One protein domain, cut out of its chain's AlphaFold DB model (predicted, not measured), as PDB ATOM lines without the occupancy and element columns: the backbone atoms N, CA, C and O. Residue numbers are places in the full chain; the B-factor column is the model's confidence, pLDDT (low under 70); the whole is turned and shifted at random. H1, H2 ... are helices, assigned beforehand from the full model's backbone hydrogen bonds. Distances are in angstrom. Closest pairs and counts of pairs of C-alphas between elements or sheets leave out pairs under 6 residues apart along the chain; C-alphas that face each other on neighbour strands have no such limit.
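Overview. This is residues 40 to 96 of the 146 residues of the protein "Putative sialic acid transporter" of Streptococcus mitis (UniProt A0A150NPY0). One long kinked helix, H3, makes the length of a rod; H2 folds back beside its beginning as a hairpin, and H1 touches neither. Residues 81 to 96, of which 81 to 93 belong to H3, stick out. The printed part has 57 residues, 49 of them in the named helices H1, H2 and H3, in that order along the chain, with no named strand; the class is all helix, and the whole is only just loose, close to extended, with a radius of gyration of the C-alphas of 15.1 A and spans of 47 by 18 by 17 A.

Arrangement. Start at H1, residues 40 to 49, apart from H2, residues 52 to 63, and H3, residues 67 to 93. Look at Asn 61 and Ser 67, whose C-alphas, the closest of H2 and H3, are 5.6 A apart: H2 touches with residues 58 to 62 alone, H3 with 67 to 70 alone. This helical hairpin has a shallow tilt of 31 degrees, opposite ways. Every O i to N i+4 pair is within hydrogen-bond range in H1 and H2; in H3 11 of 23 are, beside 16 of 24 O i to N i+3 pairs.

Along the chain. Find C-alpha 40 at (-39.599, -22.749, 44.360), where H1 begins its 14.4 A; H2 spans 16.3 A. H3 runs 41.9 A to C-alpha 93 at (-44.623, -30.783, 23.268), with a kink of 44 degrees near residue 82.

Size, cuts and confidence. The C-alphas farthest apart, of Gly 65 and Gly 94, are 47.4 A apart. The printed part has no cut, both links are tight, and residue 94 alone is under pLDDT 70.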
ATOM      1  N   VAL A  40     -38.287 -22.448  43.765       83.69
ATOM      2  CA  VAL A  40     -39.599 -22.749  44.360       83.69
ATOM      3  C   VAL A  40     -40.132 -24.082  43.835       83.69
ATOM      4  O   VAL A  40     -40.605 -24.904  44.619       83.69
ATOM      5  N   LEU A  41     -39.988 -24.335  42.530       81.50
ATOM      6  CA  LEU A  41     -40.359 -25.613  41.920       81.50
ATOM      7  C   LEU A  41     -39.557 -26.777  42.526       81.50
ATOM      8  O   LEU A  41     -40.136 -27.797  42.898       81.50
ATOM      9  N   ALA A  42     -38.241 -26.613  42.682       79.94
ATOM     10  CA  ALA A  42     -37.366 -27.629  43.260       79.94
ATOM     11  C   ALA A  42     -37.742 -27.952  44.714       79.94
ATOM     12  O   ALA A  42     -37.876 -29.125  45.062       79.94
ATOM     13  N   PHE A  43     -37.982 -26.933  45.548       84.50
ATOM     14  CA  PHE A  43     -38.428 -27.138  46.928       84.50
ATOM     15  C   PHE A  43     -39.807 -27.796  47.008       84.50
ATOM     16  O   PHE A  43     -40.014 -28.646  47.867       84.50
ATOM     17  N   SER A  44     -40.734 -27.460  46.108       84.75
ATOM     18  CA  SER A  44     -42.062 -28.083  46.060       84.75
ATOM     19  C   SER A  44     -41.989 -29.573  45.708       84.75
ATOM     20  O   SER A  44     -42.579 -30.410  46.400       84.75
ATOM     21  N   VAL A  45     -41.201 -29.935  44.689       83.12
ATOM     22  CA  VAL A  45     -40.972 -31.340  44.318       83.12
ATOM     23  C   VAL A  45     -40.280 -32.087  45.457       83.12
ATOM     24  O   VAL A  45     -40.710 -33.177  45.832       83.12
ATOM     25  N   PHE A  46     -39.256 -31.486  46.063       82.69
ATOM     26  CA  PHE A  46     -38.543 -32.075  47.192       82.69
ATOM     27  C   PHE A  46     -39.462 -32.310  48.401       82.69
ATOM     28  O   PHE A  46     -39.485 -33.412  48.948       82.69
ATOM     29  N   ALA A  47     -40.285 -31.324  48.766       82.19
ATOM     30  CA  ALA A  47     -41.274 -31.446  49.837       82.19
ATOM     31  C   ALA A  47     -42.319 -32.540  49.552       82.19
ATOM     32  O   ALA A  47     -42.739 -33.232  50.470       82.19
ATOM     33  N   THR A  48     -42.703 -32.740  48.287       83.00
ATOM     34  CA  THR A  48     -43.656 -33.794  47.881       83.00
ATOM     35  C   THR A  48     -43.068 -35.207  48.009       83.00
ATOM     36  O   THR A  48     -43.787 -36.180  48.287       83.00
ATOM     37  N   LEU A  49     -41.758 -35.335  47.778       81.00
ATOM     38  CA  LEU A  49     -41.024 -36.598  47.857       81.00
ATOM     39  C   LEU A  49     -40.669 -36.973  49.300       81.00
ATOM     40  O   LEU A  49     -40.646 -38.159  49.639       81.00
ATOM     41  N   LEU A  50     -40.433 -35.983  50.160       80.75
ATOM     42  CA  LEU A  50     -40.231 -36.206  51.584       80.75
ATOM     43  C   LEU A  50     -41.544 -36.608  52.256       80.75
ATOM     44  O   LEU A  50     -42.540 -35.893  52.230       80.75
ATOM     45  N   SER A  51     -41.539 -37.772  52.900       80.56
ATOM     46  CA  SER A  51     -42.668 -38.243  53.699       80.56
ATOM     47  C   SER A  51     -42.193 -38.792  55.045       80.56
ATOM     48  O   SER A  51     -41.030 -39.194  55.160       80.56
ATOM     49  N   PRO A  52     -43.080 -38.876  56.053       75.62
ATOM     50  CA  PRO A  52     -42.786 -39.542  57.323       75.62
ATOM     51  C   PRO A  52     -42.269 -40.977  57.154       75.62
ATOM     52  O   PRO A  52     -41.387 -41.392  57.898       75.62
ATOM     53  N   ILE A  53     -42.736 -41.706  56.129       81.44
ATOM     54  CA  ILE A  53     -42.224 -43.044  55.779       81.44
ATOM     55  C   ILE A  53     -40.725 -42.978  55.500       81.44
ATOM     56  O   ILE A  53     -39.958 -43.765  56.045       81.44
ATOM     57  N   SER A  54     -40.305 -42.033  54.658       82.38
ATOM     58  CA  SER A  54     -38.904 -41.857  54.275       82.38
ATOM     59  C   SER A  54     -38.034 -41.541  55.492       82.38
ATOM     60  O   SER A  54     -36.953 -42.110  55.635       82.38
ATOM     61  N   PHE A  55     -38.528 -40.685  56.392       83.44
ATOM     62  CA  PHE A  55     -37.829 -40.320  57.622       83.44
ATOM     63  C   PHE A  55     -37.683 -41.513  58.578       83.44
ATOM     64  O   PHE A  55     -36.567 -41.865  58.957       83.44
ATOM     65  N   LEU A  56     -38.790 -42.188  58.905       85.25
ATOM     66  CA  LEU A  56     -38.792 -43.352  59.798       85.25
ATOM     67  C   LEU A  56     -37.970 -44.511  59.231       85.25
ATOM     68  O   LEU A  56     -37.261 -45.182  59.973       85.25
ATOM     69  N   THR A  57     -38.010 -44.716  57.914       86.12
ATOM     70  CA  THR A  57     -37.217 -45.750  57.236       86.12
ATOM     71  C   THR A  57     -35.724 -45.455  57.333       86.12
ATOM     72  O   THR A  57     -34.936 -46.363  57.583       86.12
ATOM     73  N   LEU A  58     -35.312 -44.195  57.169       86.94
ATOM     74  CA  LEU A  58     -33.906 -43.810  57.293       86.94
ATOM     75  C   LEU A  58     -33.386 -44.053  58.717       86.94
ATOM     76  O   LEU A  58     -32.329 -44.659  58.890       86.94
ATOM     77  N   VAL A  59     -34.157 -43.639  59.727       86.31
ATOM     78  CA  VAL A  59     -33.822 -43.854  61.143       86.31
ATOM     79  C   VAL A  59     -33.825 -45.347  61.490       86.31
ATOM     80  O   VAL A  59     -32.876 -45.836  62.098       86.31
ATOM     81  N   GLY A  60     -34.838 -46.099  61.053       86.00
ATOM     82  CA  GLY A  60     -34.937 -47.543  61.284       86.00
ATOM     83  C   GLY A  60     -33.803 -48.336  60.626       86.00
ATOM     84  O   GLY A  60     -33.233 -49.242  61.238       86.00
ATOM     85  N   ASN A  61     -33.399 -47.956  59.412       89.81
ATOM     86  CA  ASN A  61     -32.240 -48.542  58.740       89.81
ATOM     87  C   ASN A  61     -30.938 -48.231  59.486       89.81
ATOM     88  O   ASN A  61     -30.093 -49.111  59.628       89.81
ATOM     89  N   ALA A  62     -30.777 -47.010  60.000       88.06
ATOM     90  CA  ALA A  62     -29.613 -46.660  60.809       88.06
ATOM     91  C   ALA A  62     -29.563 -47.469  62.118       88.06
ATOM     92  O   ALA A  62     -28.512 -48.010  62.454       88.06
ATOM     93  N   TYR A  63     -30.700 -47.620  62.804       88.25
ATOM     94  CA  TYR A  63     -30.799 -48.377  64.057       88.25
ATOM     95  C   TYR A  63     -30.500 -49.873  63.875       88.25
ATOM     96  O   TYR A  63     -29.862 -50.495  64.716       88.25
ATOM     97  N   THR A  64     -30.903 -50.451  62.741       91.56
ATOM     98  CA  THR A  64     -30.652 -51.865  62.400       91.56
ATOM     99  C   THR A  64     -29.266 -52.121  61.793       91.56
ATOM    100  O   THR A  64     -29.005 -53.209  61.279       91.56
ATOM    101  N   GLY A  65     -28.362 -51.134  61.823       88.94
ATOM    102  CA  GLY A  65     -26.997 -51.257  61.301       88.94
ATOM    103  C   GLY A  65     -26.889 -51.193  59.771       88.94
ATOM    104  O   GLY A  65     -25.815 -51.406  59.215       88.94
ATOM    105  N   ARG A  66     -27.976 -50.861  59.065       89.88
ATOM    106  CA  ARG A  66     -28.034 -50.697  57.603       89.88
ATOM    107  C   ARG A  66     -27.964 -49.231  57.189       89.88
ATOM    108  O   ARG A  66     -28.654 -48.800  56.265       89.88
ATOM    109  N   SER A  67     -27.126 -48.453  57.870       84.00
ATOM    110  CA  SER A  67     -26.979 -47.018  57.617       84.00
ATOM    111  C   SER A  67     -26.655 -46.735  56.150       84.00
ATOM    112  O   SER A  67     -27.261 -45.840  55.580       84.00
ATOM    113  N   TYR A  68     -25.821 -47.555  55.500       87.69
ATOM    114  CA  TYR A  68     -25.445 -47.435  54.083       87.69
ATOM    115  C   TYR A  68     -26.627 -47.285  53.101       87.69
ATOM    116  O   TYR A  68     -26.455 -46.720  52.022       87.69
ATOM    117  N   LEU A  69     -27.835 -47.734  53.469       87.56
ATOM    118  CA  LEU A  69     -29.048 -47.563  52.663       87.56
ATOM    119  C   LEU A  69     -29.463 -46.096  52.482       87.56
ATOM    120  O   LEU A  69     -30.252 -45.807  51.585       87.56
ATOM    121  N   TRP A  70     -28.910 -45.156  53.259       84.25
ATOM    122  CA  TRP A  70     -29.097 -43.720  53.023       84.25
ATOM    123  C   TRP A  70     -28.676 -43.315  51.602       84.25
ATOM    124  O   TRP A  70     -29.305 -42.442  51.005       84.25
ATOM    125  N   PHE A  71     -27.680 -44.001  51.025       87.31
ATOM    126  CA  PHE A  71     -27.195 -43.746  49.670       87.31
ATOM    127  C   PHE A  71     -28.267 -43.982  48.597       87.31
ATOM    128  O   PHE A  71     -28.247 -43.336  47.552       87.31
ATOM    129  N   ALA A  72     -29.263 -44.839  48.858       84.75
ATOM    130  CA  ALA A  72     -30.378 -45.042  47.931       84.75
ATOM    131  C   ALA A  72     -31.148 -43.734  47.656       84.75
ATOM    132  O   ALA A  72     -31.664 -43.542  46.555       84.75
ATOM    133  N   GLN A  73     -31.159 -42.794  48.609       84.00
ATOM    134  CA  GLN A  73     -31.800 -41.488  48.440       84.00
ATOM    135  C   GLN A  73     -31.057 -40.589  47.441       84.00
ATOM    136  O   GLN A  73     -31.676 -39.736  46.803       84.00
ATOM    137  N   CYS A  74     -29.754 -40.810  47.222       86.62
ATOM    138  CA  CYS A  74     -28.979 -40.089  46.209       86.62
ATOM    139  C   CYS A  74     -29.452 -40.386  44.777       86.62
ATOM    140  O   CYS A  74     -29.121 -39.630  43.863       86.62
ATOM    141  N   GLY A  75     -30.281 -41.418  44.571       86.12
ATOM    142  CA  GLY A  75     -30.922 -41.694  43.284       86.12
ATOM    143  C   GLY A  75     -31.710 -40.502  42.728       86.12
ATOM    144  O   GLY A  75     -31.821 -40.360  41.512       86.12
ATOM    145  N   ILE A  76     -32.173 -39.584  43.587       84.94
ATOM    146  CA  ILE A  76     -32.869 -38.365  43.159       84.94
ATOM    147  C   ILE A  76     -32.002 -37.452  42.276       84.94
ATOM    148  O   ILE A  76     -32.513 -36.847  41.334       84.94
ATOM    149  N   PHE A  77     -30.686 -37.404  42.516       86.75
ATOM    150  CA  PHE A  77     -29.758 -36.590  41.725       86.75
ATOM    151  C   PHE A  77     -29.603 -37.104  40.293       86.75
ATOM    152  O   PHE A  77     -29.304 -36.318  39.400       86.75
ATOM    153  N   LEU A  78     -29.835 -38.399  40.060       89.62
ATOM    154  CA  LEU A  78     -29.901 -38.987  38.720       89.62
ATOM    155  C   LEU A  78     -31.311 -38.898  38.133       89.62
ATOM    156  O   LEU A  78     -31.472 -38.594  36.951       89.62
ATOM    157  N   ALA A  79     -32.337 -39.124  38.956       86.75
ATOM    158  CA  ALA A  79     -33.727 -39.115  38.520       86.75
ATOM    159  C   ALA A  79     -34.168 -37.739  37.994       86.75
ATOM    160  O   ALA A  79     -34.836 -37.680  36.965       86.75
ATOM    161  N   ILE A  80     -33.775 -36.636  38.647       85.19
ATOM    162  CA  ILE A  80     -34.195 -35.279  38.254       85.19
ATOM    163  C   ILE A  80     -33.664 -34.884  36.862       85.19
ATOM    164  O   ILE A  80     -34.484 -34.528  36.012       85.19
ATOM    165  N   PRO A  81     -32.350 -34.957  36.556       87.44
ATOM    166  CA  PRO A  81     -31.845 -34.648  35.217       87.44
ATOM    167  C   PRO A  81     -32.433 -35.556  34.136       87.44
ATOM    168  O   PRO A  81     -32.722 -35.090  33.033       87.44
ATOM    169  N   LEU A  82     -32.651 -36.839  34.450       89.00
ATOM    170  CA  LEU A  82     -33.260 -37.787  33.521       89.00
ATOM    171  C   LEU A  82     -34.724 -37.418  33.229       89.00
ATOM    172  O   LEU A  82     -35.129 -37.352  32.068       89.00
ATOM    173  N   ALA A  83     -35.499 -37.097  34.267       86.12
ATOM    174  CA  ALA A  83     -36.865 -36.606  34.135       86.12
ATOM    175  C   ALA A  83     -36.921 -35.307  33.319       86.12
ATOM    176  O   ALA A  83     -37.723 -35.190  32.392       86.12
ATOM    177  N   HIS A  84     -36.026 -34.359  33.597       84.31
ATOM    178  CA  HIS A  84     -35.949 -33.090  32.878       84.31
ATOM    179  C   HIS A  84     -35.582 -33.270  31.398       84.31
ATOM    180  O   HIS A  84     -36.173 -32.629  30.536       84.31
ATOM    181  N   ARG A  85     -34.628 -34.149  31.074       86.00
ATOM    182  CA  ARG A  85     -34.155 -34.325  29.694       86.00
ATOM    183  C   ARG A  85     -35.093 -35.163  28.829       86.00
ATOM    184  O   ARG A  85     -35.210 -34.883  27.641       86.00
ATOM    185  N   TYR A  86     -35.719 -36.195  29.392       86.31
ATOM    186  CA  TYR A  86     -36.496 -37.161  28.608       86.31
ATOM    187  C   TYR A  86     -38.003 -36.998  28.778       86.31
ATOM    188  O   TYR A  86     -38.726 -37.024  27.789       86.31
ATOM    189  N   PHE A  87     -38.487 -36.803  30.006       81.81
ATOM    190  CA  PHE A  87     -39.923 -36.784  30.286       81.81
ATOM    191  C   PHE A  87     -40.530 -35.391  30.114       81.81
ATOM    192  O   PHE A  87     -41.561 -35.247  29.460       81.81
ATOM    193  N   LEU A  88     -39.875 -34.345  30.624       81.94
ATOM    194  CA  LEU A  88     -40.375 -32.970  30.528       81.94
ATOM    195  C   LEU A  88     -40.648 -32.499  29.082       81.94
ATOM    196  O   LEU A  88     -41.740 -31.978  28.850       81.94
ATOM    197  N   PRO A  89     -39.753 -32.696  28.089       80.88
ATOM    198  CA  PRO A  89     -40.040 -32.270  26.720       80.88
ATOM    199  C   PRO A  89     -41.175 -33.063  26.064       80.88
ATOM    200  O   PRO A  89     -41.828 -32.529  25.171       80.88
ATOM    201  N   LEU A  90     -41.442 -34.305  26.486       80.25
ATOM    202  CA  LEU A  90     -42.593 -35.073  25.994       80.25
ATOM    203  C   LEU A  90     -43.910 -34.456  26.479       80.25
ATOM    204  O   LEU A  90     -44.831 -34.283  25.684       80.25
ATOM    205  N   TYR A  91     -43.974 -34.061  27.755       76.12
ATOM    206  CA  TYR A  91     -45.155 -33.407  28.324       76.12
ATOM    207  C   TYR A  91     -45.386 -32.005  27.745       76.12
ATOM    208  O   TYR A  91     -46.519 -31.667  27.407       76.12
ATOM    209  N   GLN A  92     -44.319 -31.216  27.565       74.12
ATOM    210  CA  GLN A  92     -44.421 -29.858  27.019       74.12
ATOM    211  C   GLN A  92     -44.820 -29.831  25.537       74.12
ATOM    212  O   GLN A  92     -45.581 -28.960  25.131       74.12
ATOM    213  N   LYS A  93     -44.339 -30.777  24.715       73.31
ATOM    214  CA  LYS A  93     -44.623 -30.783  23.268       73.31
ATOM    215  C   LYS A  93     -46.081 -31.072  22.921       73.31
ATOM    216  O   LYS A  93     -46.565 -30.531  21.935       73.31
ATOM    217  N   GLY A  94     -46.761 -31.925  23.685       67.50
ATOM    218  CA  GLY A  94     -48.162 -32.275  23.417       67.50
ATOM    219  C   GLY A  94     -49.181 -31.547  24.290       67.50
ATOM    220  O   GLY A  94     -50.343 -31.931  24.283       67.50
ATOM    221  N   ASN A  95     -48.760 -30.517  25.037       70.06
ATOM    222  CA  ASN A  95     -49.636 -29.706  25.894       70.06
ATOM    223  C   ASN A  95     -50.517 -30.561  26.836       70.06
ATOM    224  O   ASN A  95     -51.687 -30.271  27.078       70.06
ATOM    225  N   TYR A  96     -49.952 -31.665  27.333       75.50
ATOM    226  CA  TYR A  96     -50.667 -32.622  28.168       75.50
ATOM    227  C   TYR A  96     -50.834 -32.065  29.583       75.50
ATOM    228  O   TYR A  96     -49.848 -31.859  30.288       75.50
TER     229      TYR A  96